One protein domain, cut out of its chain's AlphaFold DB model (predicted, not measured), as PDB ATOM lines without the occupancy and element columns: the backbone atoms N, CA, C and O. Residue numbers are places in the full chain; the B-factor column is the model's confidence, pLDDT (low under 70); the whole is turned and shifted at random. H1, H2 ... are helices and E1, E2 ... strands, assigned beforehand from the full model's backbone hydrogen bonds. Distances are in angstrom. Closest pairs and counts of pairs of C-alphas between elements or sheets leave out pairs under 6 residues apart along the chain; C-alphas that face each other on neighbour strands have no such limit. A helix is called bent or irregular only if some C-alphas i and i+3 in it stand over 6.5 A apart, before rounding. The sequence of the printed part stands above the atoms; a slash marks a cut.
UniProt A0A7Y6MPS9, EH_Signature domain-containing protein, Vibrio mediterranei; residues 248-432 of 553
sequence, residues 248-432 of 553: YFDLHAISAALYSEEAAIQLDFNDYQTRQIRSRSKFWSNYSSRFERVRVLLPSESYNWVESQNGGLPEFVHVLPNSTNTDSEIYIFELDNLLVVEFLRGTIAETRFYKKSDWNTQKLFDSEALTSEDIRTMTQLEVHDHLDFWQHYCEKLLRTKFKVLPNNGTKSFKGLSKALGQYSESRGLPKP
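This is residues 248 to 432 of the 553 residues of the protein "EH_Signature domain-containing protein" of Vibrio mediterranei (UniProt A0A7Y6MPS9). A twisted sheet of six strands forms the core, with H1, H3, H4 and H7 over one face and H5 over the other, where H6 grazes it. H2 lies beyond the sheet near H3 and H4, and H8 lies far out from the core. The 185 printed residues hold eight named helices and six named strands, in the order H1 H2 H3 E1 H4 E2 E3 E4 E5 H5 H6 E6 H7 H8; the class is mixed, helices and strands. The sheet is mixed, in the order E2 E1 E3 E4 E5 E6. The whole is compact, with a radius of gyration of the C-alphas of 15.8 A and spans of 43 by 39 by 28 A.

Find C-alpha 248 at (-44.212, -2.266, 98.609), where H1 begins; it runs to 258. Next come H2, residues 261 to 266, and H3, 271 to 290, 30.1 A long, with a kink of 33 degrees near residue 284; it is irregular, C-alphas 286 and 289 being 8.0 A apart. E1, 291 to 298, spans 19.1 A; then read H4, 300 to 310, E2, 317 to 319, E3, 330 to 335, E4, 338 to 343, and E5, 350 to 355. H5, 358 to 366, H6, 372 to 377, E6, 382 to 385, and H7, 390 to 402, follow. H8, 418 to 421, ends at C-alpha 421, (-24.004, 1.200, 99.072).

H1 touches H3, opposite ways at a shallow tilt of 1 degrees, with the C-alphas of Tyr 248 and Ser 288 closest at 6.1 A. H1 also touches H4, closest at Ala 257 and Val 306, C-alphas 5.9 A apart. H3 runs along the strands over E3 and E4, at a height over the sheet of 9.8 A. E1, H4 and E2 make a strand-helix-strand unit, two parallel strands joined through a helix, with a right-handed crossover; N 318 and O 296 are 2.8 A apart. E1 is antiparallel to E3, with N 295 and O 332 at 2.9 A. E3, E4 and E5 form a meander, each strand the antiparallel neighbour of the one before: N 333 and O 340 are 2.8 A apart, N 341 and O 352 2.8 A. Edge strand E6 is antiparallel to E5, with N 351 and O 384 at 2.9 A. H7 runs along the strands at a height of 9.6 A, on the face opposite to H5. Every O i to N i+4 pair is within hydrogen-bond range in H1, H2, H4, H5, H6 and H7, and 12 of 16 in H3; H8 is too short for such a pair.

The farthest C-alphas, of Asn 322 and Ser 426, are 44.3 A apart. The printed part has no cut. The link from H7 to H8 is long, 15 residues. Confidence is under 70 at residues 248 to 250 and 311 to 312; the mean pLDDT of the printed part is 89.0.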
ATOM      1  N   TYR A 248     -45.507  -1.628  98.521       57.62
ATOM      2  CA  TYR A 248     -44.212  -2.266  98.609       57.62
ATOM      3  C   TYR A 248     -44.208  -3.548  99.451       57.62
ATOM      4  O   TYR A 248     -43.401  -4.417  99.139       57.62
ATOM      5  N   PHE A 249     -45.045  -3.703 100.487       58.50
ATOM      6  CA  PHE A 249     -45.047  -4.956 101.267       58.50
ATOM      7  C   PHE A 249     -45.416  -6.150 100.383       58.50
ATOM      8  O   PHE A 249     -44.666  -7.124 100.317       58.50
ATOM      9  N   ASP A 250     -46.480  -6.003  99.602       67.00
ATOM     10  CA  ASP A 250     -46.908  -7.007  98.634       67.00
ATOM     11  C   ASP A 250     -45.879  -7.192  97.507       67.00
ATOM     12  O   ASP A 250     -45.524  -8.317  97.156       67.00
ATOM     13  N   LEU A 251     -45.299  -6.100  96.987       81.19
ATOM     14  CA  LEU A 251     -44.227  -6.177  95.985       81.19
ATOM     15  C   LEU A 251     -42.980  -6.906  96.514       81.19
ATOM     16  O   LEU A 251     -42.310  -7.617  95.765       81.19
ATOM     17  N   HIS A 252     -42.653  -6.734  97.797       77.12
ATOM     18  CA  HIS A 252     -41.542  -7.420  98.443       77.12
ATOM     19  C   HIS A 252     -41.801  -8.922  98.545       77.12
ATOM     20  O   HIS A 252     -40.899  -9.689  98.216       77.12
ATOM     21  N   ALA A 253     -43.013  -9.328  98.939       71.62
ATOM     22  CA  ALA A 253     -43.417 -10.733  98.982       71.62
ATOM     23  C   ALA A 253     -43.349 -11.378  97.588       71.62
ATOM     24  O   ALA A 253     -42.705 -12.411  97.421       71.62
ATOM     25  N   ILE A 254     -43.900 -10.711  96.564       85.88
ATOM     26  CA  ILE A 254     -43.811 -11.148  95.160       85.88
ATOM     27  C   ILE A 254     -42.348 -11.310  94.732       85.88
ATOM     28  O   ILE A 254     -41.954 -12.350  94.213       85.88
ATOM     29  N   SER A 255     -41.514 -10.294  94.970       87.62
ATOM     30  CA  SER A 255     -40.089 -10.355  94.631       87.62
ATOM     31  C   SER A 255     -39.379 -11.503  95.352       87.62
ATOM     32  O   SER A 255     -38.595 -12.210  94.728       87.62
ATOM     33  N   ALA A 256     -39.638 -11.690  96.649       80.69
ATOM     34  CA  ALA A 256     -39.017 -12.736  97.454       80.69
ATOM     35  C   ALA A 256     -39.377 -14.140  96.962       80.69
ATOM     36  O   ALA A 256     -38.481 -14.978  96.872       80.69
ATOM     37  N   ALA A 257     -40.636 -14.356  96.577       84.62
ATOM     38  CA  ALA A 257     -41.086 -15.600  95.966       84.62
ATOM     39  C   ALA A 257     -40.406 -15.866  94.612       84.62
ATOM     40  O   ALA A 257     -40.124 -17.012  94.298       84.62
ATOM     41  N   LEU A 258     -40.106 -14.830  93.821       91.06
ATOM     42  CA  LEU A 258     -39.483 -14.979  92.497       91.06
ATOM     43  C   LEU A 258     -37.973 -15.256  92.529       91.06
ATOM     44  O   LEU A 258     -37.447 -15.828  91.579       91.06
ATOM     45  N   TYR A 259     -37.255 -14.827  93.574       90.12
ATOM     46  CA  TYR A 259     -35.812 -15.091  93.706       90.12
ATOM     47  C   TYR A 259     -35.464 -16.173  94.740       90.12
ATOM     48  O   TYR A 259     -34.302 -16.251  95.157       90.12
ATOM     49  N   SER A 260     -36.441 -16.976  95.176       84.88
ATOM     50  CA  SER A 260     -36.214 -18.098  96.094       84.88
ATOM     51  C   SER A 260     -35.483 -19.262  95.406       84.88
ATOM     52  O   SER A 260     -35.413 -19.331  94.176       84.88
ATOM     53  N   GLU A 261     -34.905 -20.172  96.194       87.19
ATOM     54  CA  GLU A 261     -34.226 -21.361  95.655       87.19
ATOM     55  C   GLU A 261     -35.227 -22.306  94.974       87.19
ATOM     56  O   GLU A 261     -34.947 -22.870  93.919       87.19
ATOM     57  N   GLU A 262     -36.432 -22.410  95.530       88.56
ATOM     58  CA  GLU A 262     -37.527 -23.212  94.991       88.56
ATOM     59  C   GLU A 262     -38.029 -22.647  93.659       88.56
ATOM     60  O   GLU A 262     -38.261 -23.406  92.719       88.56
ATOM     61  N   ALA A 263     -38.123 -21.318  93.548       89.19
ATOM     62  CA  ALA A 263     -38.488 -20.643  92.307       89.19
ATOM     63  C   ALA A 263     -37.475 -20.922  91.196       89.19
ATOM     64  O   ALA A 263     -37.864 -21.148  90.054       89.19
ATOM     65  N   ALA A 264     -36.182 -20.961  91.533       91.06
ATOM     66  CA  ALA A 264     -35.137 -21.268  90.564       91.06
ATOM     67  C   ALA A 264     -35.291 -22.673  89.966       91.06
ATOM     68  O   ALA A 264     -35.077 -22.852  88.771       91.06
ATOM     69  N   ILE A 265     -35.723 -23.646  90.771       90.75
ATOM     70  CA  ILE A 265     -35.979 -25.017  90.317       90.75
ATOM     71  C   ILE A 265     -37.268 -25.086  89.489       90.75
ATOM     72  O   ILE A 265     -37.279 -25.687  88.420       90.75
ATOM     73  N   GLN A 266     -38.356 -24.492  89.982       91.50
ATOM     74  CA  GLN A 266     -39.688 -24.653  89.388       91.50
ATOM     75  C   GLN A 266     -39.889 -23.827  88.119       91.50
ATOM     76  O   GLN A 266     -40.581 -24.267  87.206       91.50
ATOM     77  N   LEU A 267     -39.279 -22.645  88.053       91.69
ATOM     78  CA  LEU A 267     -39.361 -21.745  86.902       91.69
ATOM     79  C   LEU A 267     -38.158 -21.884  85.957       91.69
ATOM     80  O   LEU A 267     -38.060 -21.127  84.990       91.69
ATOM     81  N   ASP A 268     -37.250 -22.827  86.238       92.12
ATOM     82  CA  ASP A 268     -36.002 -23.059  85.499       92.12
ATOM     83  C   ASP A 268     -35.140 -21.784  85.378       92.12
ATOM     84  O   ASP A 268     -34.606 -21.433  84.321       92.12
ATOM     85  N   PHE A 269     -35.024 -21.027  86.477       92.25
ATOM     86  CA  PHE A 269     -34.161 -19.846  86.506       92.25
ATOM     87  C   PHE A 269     -32.727 -20.243  86.818       92.25
ATOM     88  O   PHE A 269     -32.424 -20.831  87.854       92.25
ATOM     89  N   ASN A 270     -31.803 -19.806  85.969       91.19
ATOM     90  CA  ASN A 270     -30.386 -19.922  86.283       91.19
ATOM     91  C   ASN A 270     -29.944 -18.888  87.339       91.19
ATOM     92  O   ASN A 270     -30.570 -17.841  87.539       91.19
ATOM     93  N   ASP A 271     -28.778 -19.121  87.948       91.12
ATOM     94  CA  ASP A 271     -28.188 -18.236  88.964       91.12
ATOM     95  C   ASP A 271     -28.074 -16.774  88.525       91.12
ATOM     96  O   ASP A 271     -28.053 -15.854  89.348       91.12
ATOM     97  N   TYR A 272     -27.897 -16.525  87.227       90.50
ATOM     98  CA  TYR A 272     -27.815 -15.170  86.704       90.50
ATOM     99  C   TYR A 272     -29.188 -14.486  86.727       90.50
ATOM    100  O   TYR A 272     -29.287 -13.376  87.245       90.50
ATOM    101  N   GLN A 273     -30.245 -15.156  86.267       92.00
ATOM    102  CA  GLN A 273     -31.626 -14.666  86.300       92.00
ATOM    103  C   GLN A 273     -32.109 -14.399  87.730       92.00
ATOM    104  O   GLN A 273     -32.578 -13.296  88.019       92.00
ATOM    105  N   THR A 274     -31.896 -15.336  88.656       92.62
ATOM    106  CA  THR A 274     -32.262 -15.169  90.074       92.62
ATOM    107  C   THR A 274     -31.554 -13.960  90.698       92.62
ATOM    108  O   THR A 274     -32.154 -13.155  91.418       92.62
ATOM    109  N   ARG A 275     -30.269 -13.753  90.365       92.00
ATOM    110  CA  ARG A 275     -29.520 -12.559  90.793       92.00
ATOM    111  C   ARG A 275     -30.043 -11.268  90.163       92.00
ATOM    112  O   ARG A 275     -30.043 -10.250  90.859       92.00
ATOM    113  N   GLN A 276     -30.468 -11.285  88.896       93.75
ATOM    114  CA  GLN A 276     -31.049 -10.116  88.227       93.75
ATOM    115  C   GLN A 276     -32.322  -9.651  88.947       93.75
ATOM    116  O   GLN A 276     -32.347  -8.505  89.403       93.75
ATOM    117  N   ILE A 277     -33.295 -10.552  89.152       93.81
ATOM    118  CA  ILE A 277     -34.545 -10.256  89.877       93.81
ATOM    119  C   ILE A 277     -34.212  -9.667  91.250       93.81
ATOM    120  O   ILE A 277     -34.611  -8.549  91.582       93.81
ATOM    121  N   ARG A 278     -33.389 -10.375  92.034       92.50
ATOM    122  CA  ARG A 278     -33.025  -9.952  93.391       92.50
ATOM    123  C   ARG A 278     -32.362  -8.577  93.424       92.50
ATOM    124  O   ARG A 278     -32.659  -7.772  94.308       92.50
ATOM    125  N   SER A 279     -31.422  -8.308  92.516       94.06
ATOM    126  CA  SER A 279     -30.678  -7.044  92.490       94.06
ATOM    127  C   SER A 279     -31.584  -5.862  92.136       94.06
ATOM    128  O   SER A 279     -31.530  -4.834  92.817       94.06
ATOM    129  N   ARG A 280     -32.453  -6.029  91.134       94.88
ATOM    130  CA  ARG A 280     -33.378  -4.996  90.644       94.88
ATOM    131  C   ARG A 280     -34.470  -4.684  91.661       94.88
ATOM    132  O   ARG A 280     -34.636  -3.523  92.036       94.88
ATOM    133  N   SER A 281     -35.105  -5.707  92.233       91.56
ATOM    134  CA  SER A 281     -36.095  -5.524  93.304       91.56
ATOM    135  C   SER A 281     -35.497  -4.829  94.533       91.56
ATOM    136  O   SER A 281     -36.111  -3.929  95.115       91.56
ATOM    137  N   LYS A 282     -34.263  -5.185  94.927       90.25
ATOM    138  CA  LYS A 282     -33.575  -4.510  96.041       90.25
ATOM    139  C   LYS A 282     -33.209  -3.065  95.717       90.25
ATOM    140  O   LYS A 282     -33.324  -2.230  96.612       90.25
ATOM    141  N   PHE A 283     -32.804  -2.748  94.490       95.62
ATOM    142  CA  PHE A 283     -32.542  -1.364  94.091       95.62
ATOM    143  C   PHE A 283     -33.800  -0.499  94.243       95.62
ATOM    144  O   PHE A 283     -33.766   0.492  94.978       95.62
ATOM    145  N   TRP A 284     -34.920  -0.928  93.655       94.81
ATOM    146  CA  TRP A 284     -36.188  -0.193  93.690       94.81
ATOM    147  C   TRP A 284     -36.797  -0.079  95.091       94.81
ATOM    148  O   TRP A 284     -37.462   0.909  95.394       94.81
ATOM    149  N   SER A 285     -36.469  -0.996  96.007       87.81
ATOM    150  CA  SER A 285     -36.847  -0.873  97.424       87.81
ATOM    151  C   SER A 285     -36.326   0.393  98.115       87.81
ATOM    152  O   SER A 285     -36.894   0.827  99.116       87.81
ATOM    153  N   ASN A 286     -35.255   0.999  97.591       91.75
ATOM    154  CA  ASN A 286     -34.718   2.256  98.113       91.75
ATOM    155  C   ASN A 286     -35.552   3.473  97.686       91.75
ATOM    156  O   ASN A 286     -35.303   4.560  98.194       91.75
ATOM    157  N   TYR A 287     -36.531   3.300  96.795       92.62
ATOM    158  CA  TYR A 287     -37.446   4.341  96.310       92.62
ATOM    159  C   TYR A 287     -38.906   4.060  96.680       92.62
ATOM    160  O   TYR A 287     -39.798   4.785  96.254       92.62
ATOM    161  N   SER A 288     -39.173   3.031  97.487       85.38
ATOM    162  CA  SER A 288     -40.530   2.553  97.769       85.38
ATOM    163  C   SER A 288     -41.498   3.608  98.313       85.38
ATOM    164  O   SER A 288     -42.678   3.581  97.982       85.38
ATOM    165  N   SER A 289     -41.015   4.567  99.106       81.75
ATOM    166  CA  SER A 289     -41.839   5.667  99.635       81.75
ATOM    167  C   SER A 289     -42.292   6.665  98.568       81.75
ATOM    168  O   SER A 289     -43.194   7.460  98.821       81.75
ATOM    169  N   ARG A 290     -41.675   6.630  97.381       87.19
ATOM    170  CA  ARG A 290     -42.013   7.480  96.238       87.19
ATOM    171  C   ARG A 290     -43.093   6.870  95.348       87.19
ATOM    172  O   ARG A 290     -43.629   7.580  94.506       87.19
ATOM    173  N   PHE A 291     -43.419   5.586  95.515       86.50
ATOM    174  CA  PHE A 291     -44.438   4.937  94.695       86.50
ATOM    175  C   PHE A 291     -45.828   5.518  94.995       86.50
ATOM    176  O   PHE A 291     -46.335   5.468  96.126       86.50
ATOM    177  N   GLU A 292     -46.452   6.082  93.964       83.00
ATOM    178  CA  GLU A 292     -47.855   6.499  93.971       83.00
ATOM    179  C   GLU A 292     -48.766   5.328  93.610       83.00
ATOM    180  O   GLU A 292     -49.749   5.080  94.309       83.00
ATOM    181  N   ARG A 293     -48.385   4.586  92.565       85.69
ATOM    182  CA  ARG A 293     -48.993   3.329  92.126       85.69
ATOM    183  C   ARG A 293     -47.922   2.349  91.667       85.69
ATOM    184  O   ARG A 293     -46.835   2.742  91.235       85.69
ATOM    185  N   VAL A 294     -48.261   1.070  91.754       89.44
ATOM    186  CA  VAL A 294     -47.450  -0.050  91.279       89.44
ATOM    187  C   VAL A 294     -48.345  -0.942  90.432       89.44
ATOM    188  O   VAL A 294     -49.501  -1.146  90.787       89.44
ATOM    189  N   ARG A 295     -47.815  -1.462  89.329       93.06
ATOM    190  CA  ARG A 295     -48.403  -2.569  88.575       93.06
ATOM    191  C   ARG A 295     -47.319  -3.597  88.299       93.06
ATOM    192  O   ARG A 295     -46.176  -3.241  88.013       93.06
ATOM    193  N   VAL A 296     -47.675  -4.867  88.401       94.12
ATOM    194  CA  VAL A 296     -46.773  -5.988  88.153       94.12
ATOM    195  C   VAL A 296     -47.353  -6.829  87.028       94.12
ATOM    196  O   VAL A 296     -48.516  -7.216  87.095       94.12
ATOM    197  N   LEU A 297     -46.547  -7.113  86.007       95.69
ATOM    198  CA  LEU A 297     -46.883  -8.053  84.941       95.69
ATOM    199  C   LEU A 297     -45.950  -9.259  85.050       95.69
ATOM    200  O   LEU A 297     -44.726  -9.100  85.001       95.69
ATOM    201  N   LEU A 298     -46.516 -10.453  85.208       95.06
ATOM    202  CA  LEU A 298     -45.760 -11.697  85.353       95.06
ATOM    203  C   LEU A 298     -46.022 -12.624  84.162       95.06
ATOM    204  O   LEU A 298     -47.181 -12.773  83.774       95.06
ATOM    205  N   PRO A 299     -44.996 -13.295  83.607       95.19
ATOM    206  CA  PRO A 299     -45.215 -14.437  82.730       95.19
ATOM    207  C   PRO A 299     -46.107 -15.485  83.405       95.19
ATOM    208  O   PRO A 299     -46.045 -15.636  84.625       95.19
ATOM    209  N   SER A 300     -46.897 -16.233  82.631       93.69
ATOM    210  CA  SER A 300     -47.908 -17.163  83.167       93.69
ATOM    211  C   SER A 300     -47.367 -18.128  84.232       93.69
ATOM    212  O   SER A 300     -47.999 -18.326  85.266       93.69
ATOM    213  N   GLU A 301     -46.169 -18.689  84.033       93.69
ATOM    214  CA  GLU A 301     -45.553 -19.604  85.007       93.69
ATOM    215  C   GLU A 301     -45.140 -18.888  86.299       93.69
ATOM    216  O   GLU A 301     -45.415 -19.372  87.395       93.69
ATOM    217  N   SER A 302     -44.556 -17.692  86.181       95.00
ATOM    218  CA  SER A 302     -44.196 -16.861  87.335       95.00
ATOM    219  C   SER A 302     -45.426 -16.377  88.100       95.00
ATOM    220  O   SER A 302     -45.396 -16.326  89.325       95.00
ATOM    221  N   TYR A 303     -46.515 -16.054  87.398       94.31
ATOM    222  CA  TYR A 303     -47.790 -15.693  88.014       94.31
ATOM    223  C   TYR A 303     -48.316 -16.842  88.877       94.31
ATOM    224  O   TYR A 303     -48.499 -16.667  90.080       94.31
ATOM    225  N   ASN A 304     -48.466 -18.031  88.285       93.69
ATOM    226  CA  ASN A 304     -48.983 -19.214  88.976       93.69
ATOM    227  C   ASN A 304     -48.090 -19.614  90.161       93.69
ATOM    228  O   ASN A 304     -48.587 -19.982  91.226       93.69
ATOM    229  N   TRP A 305     -46.767 -19.514  89.998       93.50
ATOM    230  CA  TRP A 305     -45.823 -19.772  91.078       93.50
ATOM    231  C   TRP A 305     -46.036 -18.818  92.253       93.50
ATOM    232  O   TRP A 305     -46.269 -19.276  93.372       93.50
ATOM    233  N   VAL A 306     -46.012 -17.503  92.017       87.81
ATOM    234  CA  VAL A 306     -46.153 -16.513  93.096       87.81
ATOM    235  C   VAL A 306     -47.531 -16.607  93.755       87.81
ATOM    236  O   VAL A 306     -47.616 -16.512  94.978       87.81
ATOM    237  N   GLU A 307     -48.591 -16.853  92.983       86.44
ATOM    238  CA  GLU A 307     -49.938 -17.088  93.515       86.44
ATOM    239  C   GLU A 307     -49.966 -18.274  94.483       86.44
ATOM    240  O   GLU A 307     -50.488 -18.150  95.592       86.44
ATOM    241  N   SER A 308     -49.333 -19.391  94.108       81.81
ATOM    242  CA  SER A 308     -49.250 -20.578  94.965       81.81
ATOM    243  C   SER A 308     -48.472 -20.327  96.262       81.81
ATOM    244  O   SER A 308     -48.856 -20.840  97.310       81.81
ATOM    245  N   GLN A 309     -47.401 -19.526  96.209       75.75
ATOM    246  CA  GLN A 309     -46.560 -19.235  97.374       75.75
ATOM    247  C   GLN A 309     -47.214 -18.243  98.338       75.75
ATOM    248  O   GLN A 309     -47.028 -18.348  99.549       75.75
ATOM    249  N   ASN A 310     -47.987 -17.292  97.813       70.06
ATOM    250  CA  ASN A 310     -48.581 -16.217  98.605       70.06
ATOM    251  C   ASN A 310     -50.039 -16.490  99.014       70.06
ATOM    252  O   ASN A 310     -50.606 -15.707  99.775       70.06
ATOM    253  N   GLY A 311     -50.649 -17.581  98.537       58.16
ATOM    254  CA  GLY A 311     -52.054 -17.907  98.810       58.16
ATOM    255  C   GLY A 311     -53.042 -16.982  98.091       58.16
ATOM    256  O   GLY A 311     -54.151 -16.770  98.579       58.16
ATOM    257  N   GLY A 312     -52.625 -16.413  96.957       67.81
ATOM    258  CA  GLY A 312     -53.350 -15.393  96.199       67.81
ATOM    259  C   GLY A 312     -52.435 -14.259  95.729       67.81
ATOM    260  O   GLY A 312     -51.281 -14.148  96.150       67.81
ATOM    261  N   LEU A 313     -52.951 -13.405  94.842       74.69
ATOM    262  CA  LEU A 313     -52.234 -12.243  94.318       74.69
ATOM    263  C   LEU A 313     -53.046 -10.947  94.481       74.69
ATOM    264  O   LEU A 313     -54.266 -10.967  94.318       74.69
ATOM    265  N   PRO A 314     -52.389  -9.811  94.779       76.56
ATOM    266  CA  PRO A 314     -53.038  -8.502  94.786       76.56
ATOM    267  C   PRO A 314     -53.568  -8.090  93.407       76.56
ATOM    268  O   PRO A 314     -52.970  -8.428  92.387       76.56
ATOM    269  N   GLU A 315     -54.591  -7.227  93.375       80.25
ATOM    270  CA  GLU A 315     -55.214  -6.730  92.130       80.25
ATOM    271  C   GLU A 315     -54.244  -6.009  91.180       80.25
ATOM    272  O   GLU A 315     -54.478  -5.936  89.979       80.25
ATOM    273  N   PHE A 316     -53.134  -5.464  91.684       85.19
ATOM    274  CA  PHE A 316     -52.149  -4.795  90.833       85.19
ATOM    275  C   PHE A 316     -51.219  -5.771  90.084       85.19
ATOM    276  O   PHE A 316     -50.395  -5.331  89.272       85.19
ATOM    277  N   VAL A 317     -51.327  -7.078  90.340       89.81
ATOM    278  CA  VAL A 317     -50.562  -8.140  89.677       89.81
ATOM    279  C   VAL A 317     -51.396  -8.751  88.559       89.81
ATOM    280  O   VAL A 317     -52.510  -9.203  88.778       89.81
ATOM    281  N   HIS A 318     -50.841  -8.783  87.353       92.75
ATOM    282  CA  HIS A 318     -51.519  -9.283  86.163       92.75
ATOM    283  C   HIS A 318     -50.641 -10.294  85.430       92.75
ATOM    284  O   HIS A 318     -49.409 -10.212  85.456       92.75
ATOM    285  N   VAL A 319     -51.284 -11.224  84.726       94.12
ATOM    286  CA  VAL A 319     -50.604 -12.112  83.779       94.12
ATOM    287  C   VAL A 319     -50.202 -11.304  82.546       94.12
ATOM    288  O   VAL A 319     -51.000 -10.542  82.004       94.12
ATOM    289  N   LEU A 320     -48.966 -11.481  82.086       93.06
ATOM    290  CA  LEU A 320     -48.480 -10.919  80.834       93.06
ATOM    291  C   LEU A 320     -49.115 -11.697  79.659       93.06
ATOM    292  O   LEU A 320     -48.864 -12.905  79.536       93.06
ATOM    293  N   PRO A 321     -49.927 -11.060  78.794       88.44
ATOM    294  CA  PRO A 321     -50.629 -11.760  77.719       88.44
ATOM    295  C   PRO A 321     -49.660 -12.392  76.718       88.44
ATOM    296  O   PRO A 321     -48.646 -11.788  76.370       88.44
ATOM    297  N   ASN A 322     -49.996 -13.592  76.231       82.25
ATOM    298  CA  ASN A 322     -49.199 -14.359  75.261       82.25
ATOM    299  C   ASN A 322     -47.728 -14.568  75.674       82.25
ATOM    300  O   ASN A 322     -46.859 -14.724  74.817       82.25
ATOM    301  N   SER A 323     -47.447 -14.552  76.979       83.12
ATOM    302  CA  SER A 323     -46.091 -14.694  77.497       83.12
ATOM    303  C   SER A 323     -45.571 -16.127  77.434       83.12
ATOM    304  O   SER A 323     -46.305 -17.110  77.544       83.12
ATOM    305  N   THR A 324     -44.257 -16.224  77.290       75.06
ATOM    306  CA  THR A 324     -43.457 -17.440  77.415       75.06
ATOM    307  C   THR A 324     -42.625 -17.364  78.693       75.06
ATOM    308  O   THR A 324     -42.402 -16.283  79.233       75.06
ATOM    309  N   ASN A 325     -42.077 -18.485  79.169       71.12
ATOM    310  CA  ASN A 325     -41.185 -18.465  80.342       71.12
ATOM    311  C   ASN A 325     -39.862 -17.692  80.085       71.12
ATOM    312  O   ASN A 325     -39.126 -17.320  81.001       71.12
ATOM    313  N   THR A 326     -39.563 -17.384  78.817       74.06
ATOM    314  CA  THR A 326     -38.416 -16.536  78.457       74.06
ATOM    315  C   THR A 326     -38.691 -15.042  78.607       74.06
ATOM    316  O   THR A 326     -37.744 -14.247  78.613       74.06
ATOM    317  N   ASP A 327     -39.963 -14.652  78.737       85.56
ATOM    318  CA  ASP A 327     -40.338 -13.272  79.002       85.56
ATOM    319  C   ASP A 327     -39.915 -12.851  80.409       85.56
ATOM    320  O   ASP A 327     -39.844 -13.639  81.349       85.56
ATOM    321  N   SER A 328     -39.603 -11.567  80.544       91.56
ATOM    322  CA  SER A 328     -39.229 -10.986  81.827       91.56
ATOM    323  C   SER A 328     -40.473 -10.657  82.638       91.56
ATOM    324  O   SER A 328     -41.447 -10.145  82.093       91.56
ATOM    325  N   GLU A 329     -40.385 -10.800  83.956       95.19
ATOM    326  CA  GLU A 329     -41.283 -10.102  84.874       95.19
ATOM    327  C   GLU A 329     -41.064  -8.594  84.723       95.19
ATOM    328  O   GLU A 329     -39.924  -8.137  84.551       95.19
ATOM    329  N   ILE A 330     -42.150  -7.825  84.768       96.38
ATOM    330  CA  ILE A 330     -42.132  -6.384  84.528       96.38
ATOM    331  C   ILE A 330     -42.780  -5.674  85.707       96.38
ATOM    332  O   ILE A 330     -43.940  -5.924  86.038       96.38
ATOM    333  N   TYR A 331     -42.044  -4.753  86.320       96.19
ATOM    334  CA  TYR A 331     -42.580  -3.850  87.332       96.19
ATOM    335  C   TYR A 331     -42.783  -2.462  86.740       96.19
ATOM    336  O   TYR A 331     -41.904  -1.924  86.073       96.19
ATOM    337  N   ILE A 332     -43.946  -1.876  87.000       97.00
ATOM    338  CA  ILE A 332     -44.326  -0.545  86.544       97.00
ATOM    339  C   ILE A 332     -44.585   0.314  87.777       97.00
ATOM    340  O   ILE A 332     -45.409  -0.030  88.625       97.00
ATOM    341  N   PHE A 333     -43.889   1.442  87.870       95.12
ATOM    342  CA  PHE A 333     -43.981   2.375  88.985       95.12
ATOM    343  C   PHE A 333     -44.434   3.745  88.504       95.12
ATOM    344  O   PHE A 333     -43.899   4.283  87.534       95.12
ATOM    345  N   GLU A 334     -45.368   4.343  89.232       93.62
ATOM    346  CA  GLU A 334     -45.645   5.772  89.144       93.62
ATOM    347  C   GLU A 334     -44.908   6.498  90.272       93.62
ATOM    348  O   GLU A 334     -45.082   6.173  91.450       93.62
ATOM    349  N   LEU A 335     -44.053   7.449  89.892       90.19
ATOM    350  CA  LEU A 335     -43.111   8.165  90.749       90.19
ATOM    351  C   LEU A 335     -43.177   9.664  90.444       90.19
ATOM    352  O   LEU A 335     -42.611  10.103  89.442       90.19
ATOM    353  N   ASP A 336     -43.809  10.465  91.298       83.44
ATOM    354  CA  ASP A 336     -43.943  11.917  91.108       83.44
ATOM    355  C   ASP A 336     -44.475  12.271  89.690       83.44
ATOM    356  O   ASP A 336     -45.640  12.036  89.362       83.44
ATOM    357  N   ASN A 337     -43.606  12.795  88.811       86.94
ATOM    358  CA  ASN A 337     -43.889  13.170  87.415       86.94
ATOM    359  C   ASN A 337     -43.356  12.162  86.373       86.94
ATOM    360  O   ASN A 337     -43.256  12.471  85.179       86.94
ATOM    361  N   LEU A 338     -42.980  10.965  86.818       95.56
ATOM    362  CA  LEU A 338     -42.274   9.948  86.050       95.56
ATOM    363  C   LEU A 338     -43.011   8.610  86.128       95.56
ATOM    364  O   LEU A 338     -43.501   8.211  87.181       95.56
ATOM    365  N   LEU A 339     -43.047   7.893  85.012       97.50
ATOM    366  CA  LEU A 339     -43.458   6.494  84.976       97.50
ATOM    367  C   LEU A 339     -42.219   5.655  84.679       97.50
ATOM    368  O   LEU A 339     -41.438   5.995  83.788       97.50
ATOM    369  N   VAL A 340     -42.017   4.578  85.424       97.81
ATOM    370  CA  VAL A 340     -40.841   3.716  85.298       97.81
ATOM    371  C   VAL A 340     -41.285   2.304  85.006       97.81
ATOM    372  O   VAL A 340     -42.146   1.784  85.704       97.81
ATOM    373  N   VAL A 341     -40.677   1.685  84.001       97.88
ATOM    374  CA  VAL A 341     -40.880   0.275  83.687       97.88
ATOM    375  C   VAL A 341     -39.560  -0.465  83.815       97.88
ATOM    376  O   VAL A 341     -38.589  -0.155  83.129       97.88
ATOM    377  N   GLU A 342     -39.534  -1.445  84.702       97.12
ATOM    378  CA  GLU A 342     -38.380  -2.252  85.053       97.12
ATOM    379  C   GLU A 342     -38.586  -3.685  84.560       97.12
ATOM    380  O   GLU A 342     -39.494  -4.375  85.019       97.12
ATOM    381  N   PHE A 343     -37.715  -4.152  83.667       95.56
ATOM    382  CA  PHE A 343     -37.668  -5.557  83.265       95.56
ATOM    383  C   PHE A 343     -36.725  -6.299  84.217       95.56
ATOM    384  O   PHE A 343     -35.539  -5.981  84.267       95.56
ATOM    385  N   LEU A 344     -37.210  -7.279  84.985       94.38
ATOM    386  CA  LEU A 344     -36.434  -7.958  86.035       94.38
ATOM    387  C   LEU A 344     -35.444  -9.017  85.539       94.38
ATOM    388  O   LEU A 344     -34.473  -9.313  86.239       94.38
ATOM    389  N   ARG A 345     -35.632  -9.543  84.327       91.50
ATOM    390  CA  ARG A 345     -34.761 -10.534  83.682       91.50
ATOM    391  C   ARG A 345     -34.508 -10.193  82.213       91.50
ATOM    392  O   ARG A 345     -34.942  -9.164  81.702       91.50
ATOM    393  N   GLY A 346     -33.732 -11.037  81.539       84.38
ATOM    394  CA  GLY A 346     -33.495 -10.964  80.098       84.38
ATOM    395  C   GLY A 346     -32.090 -10.503  79.711       84.38
ATOM    396  O   GLY A 346     -31.280 -10.067  80.536       84.38
ATOM    397  N   THR A 347     -31.792 -10.648  78.419       70.94
ATOM    398  CA  THR A 347     -30.465 -10.397  77.833       70.94
ATOM    399  C   THR A 347     -30.194  -8.918  77.568       70.94
ATOM    400  O   THR A 347     -29.043  -8.491  77.675       70.94
ATOM    401  N   ILE A 348     -31.237  -8.145  77.247       80.31
ATOM    402  CA  ILE A 348     -31.170  -6.682  77.125       80.31
ATOM    403  C   ILE A 348     -31.286  -6.057  78.509       80.31
ATOM    404  O   ILE A 348     -30.426  -5.253  78.856       80.31
ATOM    405  N   ALA A 349     -32.261  -6.506  79.309       76.62
ATOM    406  CA  ALA A 349     -32.445  -6.116  80.701       76.62
ATOM    407  C   ALA A 349     -32.350  -4.597  80.905       76.62
ATOM    408  O   ALA A 349     -31.301  -4.056  81.266       76.62
ATOM    409  N   GLU A 350     -33.463  -3.912  80.689       91.38
ATOM    410  CA  GLU A 350     -33.533  -2.458  80.697       91.38
ATOM    411  C   GLU A 350     -34.505  -1.891  81.742       91.38
ATOM    412  O   GLU A 350     -35.502  -2.516  82.104       91.38
ATOM    413  N   THR A 351     -34.233  -0.662  82.179       96.38
ATOM    414  CA  THR A 351     -35.227   0.220  82.800       96.38
ATOM    415  C   THR A 351     -35.641   1.267  81.773       96.38
ATOM    416  O   THR A 351     -34.784   1.914  81.166       96.38
ATOM    417  N   ARG A 352     -36.942   1.487  81.591       95.38
ATOM    418  CA  ARG A 352     -37.492   2.527  80.715       95.38
ATOM    419  C   ARG A 352     -38.187   3.603  81.538       95.38
ATOM    420  O   ARG A 352     -38.921   3.304  82.475       95.38
ATOM    421  N   PHE A 353     -37.971   4.857  81.162       96.69
ATOM    422  CA  PHE A 353     -38.519   6.027  81.843       96.69
ATOM    423  C   PHE A 353     -39.453   6.783  80.906       96.69
ATOM    424  O   PHE A 353     -39.019   7.228  79.847       96.69
ATOM    425  N   TYR A 354     -40.707   6.988  81.290       94.88
ATOM    426  CA  TYR A 354     -41.711   7.692  80.494       94.88
ATOM    427  C   TYR A 354     -42.196   8.946  81.212       94.88
ATOM    428  O   TYR A 354     -42.202   9.034  82.441       94.88
ATOM    429  N   LYS A 355     -42.638   9.930  80.427       92.50
ATOM    430  CA  LYS A 355     -43.295  11.121  80.963       92.50
ATOM    431  C   LYS A 355     -44.655  10.730  81.538       92.50
ATOM    432  O   LYS A 355     -45.428  10.066  80.847       92.50
ATOM    433  N   LYS A 356     -44.980  11.209  82.740       93.00
ATOM    434  CA  LYS A 356     -46.346  11.123  83.264       93.00
ATOM    435  C   LYS A 356     -47.277  12.009  82.432       93.00
ATOM    436  O   LYS A 356     -47.101  13.223  82.345       93.00
ATOM    437  N   SER A 357     -48.223  11.369  81.765       89.06
ATOM    438  CA  SER A 357     -49.267  11.975  80.937       89.06
ATOM    439  C   SER A 357     -50.451  11.025  80.939       89.06
ATOM    440  O   SER A 357     -50.203   9.819  80.927       89.06
ATOM    441  N   ASP A 358     -51.675  11.533  80.846       85.00
ATOM    442  CA  ASP A 358     -52.895  10.715  80.893       85.00
ATOM    443  C   ASP A 358     -52.829   9.507  79.951       85.00
ATOM    444  O   ASP A 358     -53.088   8.386  80.373       85.00
ATOM    445  N   TRP A 359     -52.342   9.702  78.718       86.31
ATOM    446  CA  TRP A 359     -52.175   8.619  77.745       86.31
ATOM    447  C   TRP A 359     -51.206   7.515  78.209       86.31
ATOM    448  O   TRP A 359     -51.572   6.342  78.227       86.31
ATOM    449  N   ASN A 360     -49.974   7.867  78.606       91.12
ATOM    450  CA  ASN A 360     -48.999   6.883  79.107       91.12
ATOM    451  C   ASN A 360     -49.495   6.193  80.382       91.12
ATOM    452  O   ASN A 360     -49.286   4.997  80.556       91.12
ATOM    453  N   THR A 361     -50.133   6.955  81.269       91.75
ATOM    454  CA  THR A 361     -50.672   6.455  82.528       91.75
ATOM    455  C   THR A 361     -51.758   5.418  82.271       91.75
ATOM    456  O   THR A 361     -51.651   4.301  82.769       91.75
ATOM    457  N   GLN A 362     -52.741   5.752  81.433       89.50
ATOM    458  CA  GLN A 362     -53.823   4.847  81.061       89.50
ATOM    459  C   GLN A 362     -53.284   3.600  80.356       89.50
ATOM    460  O   GLN A 362     -53.664   2.478  80.685       89.50
ATOM    461  N   LYS A 363     -52.339   3.769  79.423       91.50
ATOM    462  CA  LYS A 363     -51.744   2.637  78.706       91.50
ATOM    463  C   LYS A 363     -50.992   1.687  79.644       91.50
ATOM    464  O   LYS A 363     -51.132   0.478  79.499       91.50
ATOM    465  N   LEU A 364     -50.212   2.203  80.595       94.88
ATOM    466  CA  LEU A 364     -49.398   1.369  81.485       94.88
ATOM    467  C   LEU A 364     -50.185   0.768  82.656       94.88
ATOM    468  O   LEU A 364     -49.896  -0.362  83.045       94.88
ATOM    469  N   PHE A 365     -51.168   1.476  83.216       91.56
ATOM    470  CA  PHE A 365     -51.890   1.024  84.413       91.56
ATOM    471  C   PHE A 365     -53.263   0.422  84.126       91.56
ATOM    472  O   PHE A 365     -53.620  -0.550  84.781       91.56
ATOM    473  N   ASP A 366     -53.983   0.933  83.128       87.38
ATOM    474  CA  ASP A 366     -55.407   0.619  82.954       87.38
ATOM    475  C   ASP A 366     -55.660  -0.342  81.776       87.38
ATOM    476  O   ASP A 366     -56.758  -0.863  81.609       87.38
ATOM    477  N   SER A 367     -54.652  -0.597  80.933       87.94
ATOM    478  CA  SER A 367     -54.773  -1.533  79.808       87.94
ATOM    479  C   SER A 367     -54.692  -2.989  80.272       87.94
ATOM    480  O   SER A 367     -53.633  -3.429  80.726       87.94
ATOM    481  N   GLU A 368     -55.770  -3.758  80.111       84.31
ATOM    482  CA  GLU A 368     -55.824  -5.185  80.481       84.31
ATOM    483  C   GLU A 368     -54.888  -6.067  79.635       84.31
ATOM    484  O   GLU A 368     -54.290  -7.004  80.152       84.31
ATOM    485  N   ALA A 369     -54.702  -5.737  78.353       86.44
ATOM    486  CA  ALA A 369     -53.958  -6.553  77.388       86.44
ATOM    487  C   ALA A 369     -52.515  -6.067  77.127       86.44
ATOM    488  O   ALA A 369     -51.983  -6.267  76.038       86.44
ATOM    489  N   LEU A 370     -51.878  -5.407  78.099       92.94
ATOM    490  CA  LEU A 370     -50.552  -4.803  77.927       92.94
ATOM    491  C   LEU A 370     -49.435  -5.857  77.798       92.94
ATOM    492  O   LEU A 370     -49.155  -6.582  78.753       92.94
ATOM    493  N   THR A 371     -48.747  -5.897  76.652       91.69
ATOM    494  CA  THR A 371     -47.610  -6.808  76.411       91.69
ATOM    495  C   THR A 371     -46.239  -6.147  76.615       91.69
ATOM    496  O   THR A 371     -46.102  -4.922  76.693       91.69
ATOM    497  N   SER A 372     -45.175  -6.960  76.665       89.94
ATOM    498  CA  SER A 372     -43.792  -6.465  76.725       89.94
ATOM    499  C   SER A 372     -43.405  -5.683  75.459       89.94
ATOM    500  O   SER A 372     -42.674  -4.692  75.541       89.94
ATOM    501  N   GLU A 373     -43.925  -6.080  74.297       88.25
ATOM    502  CA  GLU A 373     -43.729  -5.391  73.020       88.25
ATOM    503  C   GLU A 373     -44.462  -4.043  72.990       88.25
ATOM    504  O   GLU A 373     -43.864  -3.029  72.624       88.25
ATOM    505  N   ASP A 374     -45.699  -3.984  73.492       89.69
ATOM    506  CA  ASP A 374     -46.455  -2.731  73.607       89.69
ATOM    507  C   ASP A 374     -45.720  -1.679  74.436       89.69
ATOM    508  O   ASP A 374     -45.747  -0.496  74.102       89.69
ATOM    509  N   ILE A 375     -45.041  -2.098  75.506       92.12
ATOM    510  CA  ILE A 375     -44.227  -1.209  76.341       92.12
ATOM    511  C   ILE A 375     -43.004  -0.715  75.555       92.12
ATOM    512  O   ILE A 375     -42.680   0.477  75.582       92.12
ATOM    513  N   ARG A 376     -42.312  -1.609  74.839       89.44
ATOM    514  CA  ARG A 376     -41.099  -1.267  74.076       89.44
ATOM    515  C   ARG A 376     -41.385  -0.371  72.866       89.44
ATOM    516  O   ARG A 376     -40.528   0.432  72.505       89.44
ATOM    517  N   THR A 377     -42.582  -0.449  72.286       85.12
ATOM    518  CA  THR A 377     -43.013   0.422  71.174       85.12
ATOM    519  C   THR A 377     -43.391   1.837  71.619       85.12
ATOM    520  O   THR A 377     -43.462   2.747  70.792       85.12
ATOM    521  N   MET A 378     -43.607   2.076  72.916       86.31
ATOM    522  CA  MET A 378     -43.930   3.410  73.431       86.31
ATOM    523  C   MET A 378     -42.739   4.374  73.369       86.31
ATOM    524  O   MET A 378     -41.575   3.995  73.498       86.31
ATOM    525  N   THR A 379     -43.024   5.672  73.247       82.19
ATOM    526  CA  THR A 379     -42.007   6.732  73.311       82.19
ATOM    527  C   THR A 379     -41.568   7.017  74.744       82.19
ATOM    528  O   THR A 379     -42.290   7.654  75.507       82.19
ATOM    529  N   GLN A 380     -40.360   6.573  75.101       86.88
ATOM    530  CA  GLN A 380     -39.710   6.878  76.376       86.88
ATOM    531  C   GLN A 380     -38.912   8.192  76.372       86.88
ATOM    532  O   GLN A 380     -38.478   8.679  75.330       86.88
ATOM    533  N   LEU A 381     -38.667   8.712  77.577       85.69
ATOM    534  CA  LEU A 381     -37.715   9.785  77.873       85.69
ATOM    535  C   LEU A 381     -36.272   9.278  77.936       85.69
ATOM    536  O   LEU A 381     -35.367   9.974  77.486       85.69
ATOM    537  N   GLU A 382     -36.055   8.113  78.553       87.81
ATOM    538  CA  GLU A 382     -34.741   7.475  78.694       87.81
ATOM    539  C   GLU A 382     -34.857   5.954  78.784       87.81
ATOM    540  O   GLU A 382     -35.886   5.419  79.211       87.81
ATOM    541  N   VAL A 383     -33.760   5.277  78.442       90.38
ATOM    542  CA  VAL A 383     -33.538   3.854  78.728       90.38
ATOM    543  C   VAL A 383     -32.215   3.699  79.463       90.38
ATOM    544  O   VAL A 383     -31.228   4.346  79.115       90.38
ATOM    545  N   HIS A 384     -32.190   2.835  80.469       92.69
ATOM    546  CA  HIS A 384     -31.004   2.538  81.257       92.69
ATOM    547  C   HIS A 384     -30.706   1.034  81.250       92.69
ATOM    548  O   HIS A 384     -31.618   0.212  81.332       92.69
ATOM    549  N   ASP A 385     -29.427   0.675  81.146       92.19
ATOM    550  CA  ASP A 385     -28.949  -0.710  81.149       92.19
ATOM    551  C   ASP A 385     -28.798  -1.296  82.564       92.19
ATOM    552  O   ASP A 385     -28.816  -0.579  83.563       92.19
ATOM    553  N   HIS A 386     -28.550  -2.604  82.637       92.62
ATOM    554  CA  HIS A 386     -28.235  -3.317  83.879       92.62
ATOM    555  C   HIS A 386     -26.824  -3.932  83.900       92.62
ATOM    556  O   HIS A 386     -26.612  -4.990  84.495       92.62
ATOM    557  N   LEU A 387     -25.846  -3.300  83.245       90.56
ATOM    558  CA  LEU A 387     -24.449  -3.757  83.244       90.56
ATOM    559  C   LEU A 387     -23.771  -3.540  84.605       90.56
ATOM    560  O   LEU A 387     -24.336  -2.953  85.522       90.56
ATOM    561  N   ASP A 388     -22.516  -3.968  84.740       87.81
ATOM    562  CA  ASP A 388     -21.742  -3.792  85.971       87.81
ATOM    563  C   ASP A 388     -21.834  -2.352  86.516       87.81
ATOM    564  O   ASP A 388     -21.634  -1.373  85.788       87.81
ATOM    565  N   PHE A 389     -22.148  -2.239  87.811       89.56
ATOM    566  CA  PHE A 389     -22.338  -0.981  88.547       89.56
ATOM    567  C   PHE A 389     -23.502  -0.099  88.070       89.56
ATOM    568  O   PHE A 389     -23.536   1.089  88.398       89.56
ATOM    569  N   TRP A 390     -24.472  -0.652  87.335       92.94
ATOM    570  CA  TRP A 390     -25.643   0.084  86.846       92.94
ATOM    571  C   TRP A 390     -26.389   0.845  87.947       92.94
ATOM    572  O   TRP A 390     -26.898   1.926  87.675       92.94
ATOM    573  N   GLN A 391     -26.411   0.351  89.192       95.69
ATOM    574  CA  GLN A 391     -27.124   1.002  90.298       95.69
ATOM    575  C   GLN A 391     -26.600   2.421  90.561       95.69
ATOM    576  O   GLN A 391     -27.391   3.320  90.834       95.69
ATOM    577  N   HIS A 392     -25.283   2.639  90.437       94.69
ATOM    578  CA  HIS A 392     -24.680   3.972  90.548       94.69
ATOM    579  C   HIS A 392     -25.199   4.905  89.450       94.69
ATOM    580  O   HIS A 392     -25.590   6.041  89.718       94.69
ATOM    581  N   TYR A 393     -25.207   4.428  88.206       93.12
ATOM    582  CA  TYR A 393     -25.604   5.231  87.053       93.12
ATOM    583  C   TYR A 393     -27.114   5.501  87.034       93.12
ATOM    584  O   TYR A 393     -27.516   6.631  86.760       93.12
ATOM    585  N   CYS A 394     -27.930   4.521  87.434       95.50
ATOM    586  CA  CYS A 394     -29.379   4.657  87.524       95.50
ATOM    587  C   CYS A 394     -29.773   5.626  88.650       95.50
ATOM    588  O   CYS A 394     -30.551   6.549  88.419       95.50
ATOM    589  N   GLU A 395     -29.164   5.513  89.839       96.81
ATOM    590  CA  GLU A 395     -29.355   6.493  90.922       96.81
ATOM    591  C   GLU A 395     -28.957   7.902  90.481       96.81
ATOM    592  O   GLU A 395     -29.725   8.851  90.652       96.81
ATOM    593  N   LYS A 396     -27.780   8.051  89.864       94.88
ATOM    594  CA  LYS A 396     -27.318   9.344  89.358       94.88
ATOM    595  C   LYS A 396     -28.301   9.916  88.336       94.88
ATOM    596  O   LYS A 396     -28.579  11.114  88.395       94.88
ATOM    597  N   LEU A 397     -28.834   9.101  87.425       93.38
ATOM    598  CA  LEU A 397     -29.836   9.517  86.442       93.38
ATOM    599  C   LEU A 397     -31.116  10.016  87.130       93.38
ATOM    600  O   LEU A 397     -31.537  11.148  86.876       93.38
ATOM    601  N   LEU A 398     -31.680   9.215  88.039       95.62
ATOM    602  CA  LEU A 398     -32.877   9.550  88.817       95.62
ATOM    603  C   LEU A 398     -32.707  10.871  89.570       95.62
ATOM    604  O   LEU A 398     -33.494  11.797  89.381       95.62
ATOM    605  N   ARG A 399     -31.626  11.017  90.337       94.81
ATOM    606  CA  ARG A 399     -31.379  12.212  91.148       94.81
ATOM    607  C   ARG A 399     -31.062  13.448  90.315       94.81
ATOM    608  O   ARG A 399     -31.552  14.540  90.600       94.81
ATOM    609  N   THR A 400     -30.191  13.324  89.316       92.44
ATOM    610  CA  THR A 400     -29.658  14.507  88.621       92.44
ATOM    611  C   THR A 400     -30.549  14.972  87.480       92.44
ATOM    612  O   THR A 400     -30.750  16.185  87.356       92.44
ATOM    613  N   LYS A 401     -31.109  14.046  86.689       89.62
ATOM    614  CA  LYS A 401     -31.974  14.357  85.544       89.62
ATOM    615  C   LYS A 401     -33.437  14.438  85.961       89.62
ATOM    616  O   LYS A 401     -34.064  15.465  85.731       89.62
ATOM    617  N   PHE A 402     -33.956  13.383  86.591       93.75
ATOM    618  CA  PHE A 402     -35.382  13.287  86.922       93.75
ATOM    619  C   PHE A 402     -35.761  13.930  88.257       93.75
ATOM    620  O   PHE A 402     -36.942  14.118  88.519       93.75
ATOM    621  N   LYS A 403     -34.771  14.311  89.073       94.06
ATOM    622  CA  LYS A 403     -34.961  14.897  90.410       94.06
ATOM    623  C   LYS A 403     -35.728  13.986  91.376       94.06
ATOM    624  O   LYS A 403     -36.299  14.471  92.345       94.06
ATOM    625  N   VAL A 404     -35.673  12.673  91.152       93.56
ATOM    626  CA  VAL A 404     -36.257  11.662  92.038       93.56
ATOM    627  C   VAL A 404     -35.193  11.215  93.037       93.56
ATOM    628  O   VAL A 404     -34.146  10.691  92.654       93.56
ATOM    629  N   LEU A 405     -35.455  11.444  94.323       93.94
ATOM    630  CA  LEU A 405     -34.586  11.033  95.428       93.94
ATOM    631  C   LEU A 405     -35.071   9.710  96.041       93.94
ATOM    632  O   LEU A 405     -36.277   9.439  96.029       93.94
ATOM    633  N   PRO A 406     -34.170   8.898  96.627       92.44
ATOM    634  CA  PRO A 406     -34.564   7.705  97.369       92.44
ATOM    635  C   PRO A 406     -35.406   8.062  98.606       92.44
ATOM    636  O   PRO A 406     -35.725   9.226  98.880       92.44
ATOM    637  N   ASN A 407     -35.789   7.037  99.361       86.25
ATOM    638  CA  ASN A 407     -36.555   7.157 100.594       86.25
ATOM    639  C   ASN A 407     -35.901   8.154 101.560       86.25
ATOM    640  O   ASN A 407     -34.674   8.183 101.703       86.25
ATOM    641  N   ASN A 408     -36.725   8.948 102.244       84.12
ATOM    642  CA  ASN A 408     -36.245   9.956 103.189       84.12
ATOM    643  C   ASN A 408     -35.302   9.327 104.228       84.12
ATOM    644  O   ASN A 408     -35.601   8.280 104.802       84.12
ATOM    645  N   GLY A 409     -34.153   9.966 104.464       83.06
ATOM    646  CA  GLY A 409     -33.167   9.494 105.442       83.06
ATOM    647  C   GLY A 409     -32.328   8.291 104.997       83.06
ATOM    648  O   GLY A 409     -31.625   7.708 105.827       83.06
ATOM    649  N   THR A 410     -32.356   7.911 103.715       85.69
ATOM    650  CA  THR A 410     -31.487   6.849 103.182       85.69
ATOM    651  C   THR A 410     -30.014   7.203 103.405       85.69
ATOM    652  O   THR A 410     -29.537   8.232 102.940       85.69
ATOM    653  N   LYS A 411     -29.273   6.333 104.104       91.38
ATOM    654  CA  LYS A 411     -27.810   6.451 104.306       91.38
ATOM    655  C   LYS A 411     -27.014   5.371 103.573       91.38
ATOM    656  O   LYS A 411     -25.806   5.500 103.388       91.38
ATOM    657  N   SER A 412     -27.681   4.291 103.177       93.50
ATOM    658  CA  SER A 412     -27.092   3.208 102.401       93.50
ATOM    659  C   SER A 412     -28.158   2.521 101.561       93.50
ATOM    660  O   SER A 412     -29.271   2.311 102.039       93.50
ATOM    661  N   PHE A 413     -27.807   2.125 100.340       93.94
ATOM    662  CA  PHE A 413     -28.686   1.374  99.450       93.94
ATOM    663  C   PHE A 413     -28.726  -0.106  99.827       93.94
ATOM    664  O   PHE A 413     -27.695  -0.751 100.033       93.94
ATOM    665  N   LYS A 414     -29.938  -0.661  99.870       86.00
ATOM    666  CA  LYS A 414     -30.185  -2.098  99.989       86.00
ATOM    667  C   LYS A 414     -29.726  -2.818  98.719       86.00
ATOM    668  O   LYS A 414     -29.914  -2.323  97.613       86.00
ATOM    669  N   GLY A 415     -29.163  -4.017  98.884       84.69
ATOM    670  CA  GLY A 415     -28.710  -4.859  97.767       84.69
ATOM    671  C   GLY A 415     -27.301  -4.567  97.255       84.69
ATOM    672  O   GLY A 415     -26.837  -5.281  96.371       84.69
ATOM    673  N   LEU A 416     -26.608  -3.589  97.838       92.19
ATOM    674  CA  LEU A 416     -25.203  -3.296  97.569       92.19
ATOM    675  C   LEU A 416     -24.333  -3.636  98.783       92.19
ATOM    676  O   LEU A 416     -24.805  -3.681  99.920       92.19
ATOM    677  N   SER A 417     -23.044  -3.881  98.540       90.69
ATOM    678  CA  SER A 417     -22.059  -4.037  99.614       90.69
ATOM    679  C   SER A 417     -21.878  -2.719 100.374       90.69
ATOM    680  O   SER A 417     -22.137  -1.644  99.838       90.69
ATOM    681  N   LYS A 418     -21.359  -2.767 101.608       87.62
ATOM    682  CA  LYS A 418     -21.116  -1.556 102.416       87.62
ATOM    683  C   LYS A 418     -20.229  -0.523 101.704       87.62
ATOM    684  O   LYS A 418     -20.413   0.669 101.913       87.62
ATOM    685  N   ALA A 419     -19.284  -0.968 100.874       89.25
ATOM    686  CA  ALA A 419     -18.395  -0.081 100.124       89.25
ATOM    687  C   ALA A 419     -19.116   0.644  98.974       89.25
ATOM    688  O   ALA A 419     -18.848   1.814  98.733       89.25
ATOM    689  N   LEU A 420     -20.046  -0.033  98.293       91.06
ATOM    690  CA  LEU A 420     -20.761   0.504  97.129       91.06
ATOM    691  C   LEU A 420     -22.124   1.112  97.479       91.06
ATOM    692  O   LEU A 420     -22.707   1.815  96.664       91.06
ATOM    693  N   GLY A 421     -22.656   0.817  98.664       93.94
ATOM    694  CA  GLY A 421     -24.004   1.200  99.072       93.94
ATOM    695  C   GLY A 421     -24.098   2.533  99.805       93.94
ATOM    696  O   GLY A 421     -25.200   3.058  99.896       93.94
ATOM    697  N   GLN A 422     -22.997   3.088 100.327       95.69
ATOM    698  CA  GLN A 422     -23.024   4.339 101.099       95.69
ATOM    699  C   GLN A 422     -23.603   5.495 100.286       95.69
ATOM    700  O   GLN A 422     -23.148   5.773  99.182       95.69
ATOM    701  N   TYR A 423     -24.579   6.199 100.853       96.38
ATOM    702  CA  TYR A 423     -25.340   7.210 100.133       96.38
ATOM    703  C   TYR A 423     -25.358   8.553 100.862       96.38
ATOM    704  O   TYR A 423     -25.432   8.622 102.089       96.38
ATOM    705  N   SER A 424     -25.338   9.632 100.081       93.88
ATOM    706  CA  SER A 424     -25.678  10.982 100.537       93.88
ATOM    707  C   SER A 424     -26.435  11.710  99.435       93.88
ATOM    708  O   SER A 424     -26.055  11.590  98.276       93.88
ATOM    709  N   GLU A 425     -27.451  12.502  99.767       89.19
ATOM    710  CA  GLU A 425     -28.267  13.197  98.756       89.19
ATOM    711  C   GLU A 425     -27.446  14.152  97.876       89.19
ATOM    712  O   GLU A 425     -27.686  14.271  96.675       89.19
ATOM    713  N   SER A 426     -26.415  14.793  98.437       88.00
ATOM    714  CA  SER A 426     -25.562  15.720  97.689       88.00
ATOM    715  C   SER A 426     -24.662  15.014  96.669       88.00
ATOM    716  O   SER A 426     -24.513  15.490  95.542       88.00
ATOM    717  N   ARG A 427     -24.067  13.867  97.029       90.75
ATOM    718  CA  ARG A 427     -23.083  13.170  96.175       90.75
ATOM    719  C   ARG A 427     -23.669  11.990  95.394       90.75
ATOM    720  O   ARG A 427     -23.212  11.729  94.283       90.75
ATOM    721  N   GLY A 428     -24.712  11.348  95.906       95.62
ATOM    722  CA  GLY A 428     -25.265  10.088  95.409       95.62
ATOM    723  C   GLY A 428     -24.529   8.861  95.946       95.62
ATOM    724  O   GLY A 428     -23.894   8.922  97.005       95.62
ATOM    725  N   LEU A 429     -24.617   7.756  95.201       96.38
ATOM    726  CA  LEU A 429     -23.826   6.543  95.437       96.38
ATOM    727  C   LEU A 429     -22.330   6.757  95.128       96.38
ATOM    728  O   LEU A 429     -21.988   7.621  94.311       96.38
ATOM    729  N   PRO A 430     -21.419   5.954  95.711       94.06
ATOM    730  CA  PRO A 430     -19.983   6.083  95.496       94.06
ATOM    731  C   PRO A 430     -19.649   5.888  94.017       94.06
ATOM    732  O   PRO A 430     -20.206   5.012  93.352       94.06
ATOM    733  N   LYS A 431     -18.753   6.726  93.491       90.06
ATOM    734  CA  LYS A 431     -18.306   6.630  92.099       90.06
ATOM    735  C   LYS A 431     -17.491   5.338  91.912       90.06
ATOM    736  O   LYS A 431     -16.595   5.105  92.723       90.06
ATOM    737  N   PRO A 432     -17.751   4.537  90.861       89.12
ATOM    738  CA  PRO A 432     -16.908   3.393  90.523       89.12
ATOM    739  C   PRO A 432     -15.458   3.822  90.272       89.12
ATOM    740  O   PRO A 432     -15.217   4.914  89.742       89.12
TER     741      PRO A 432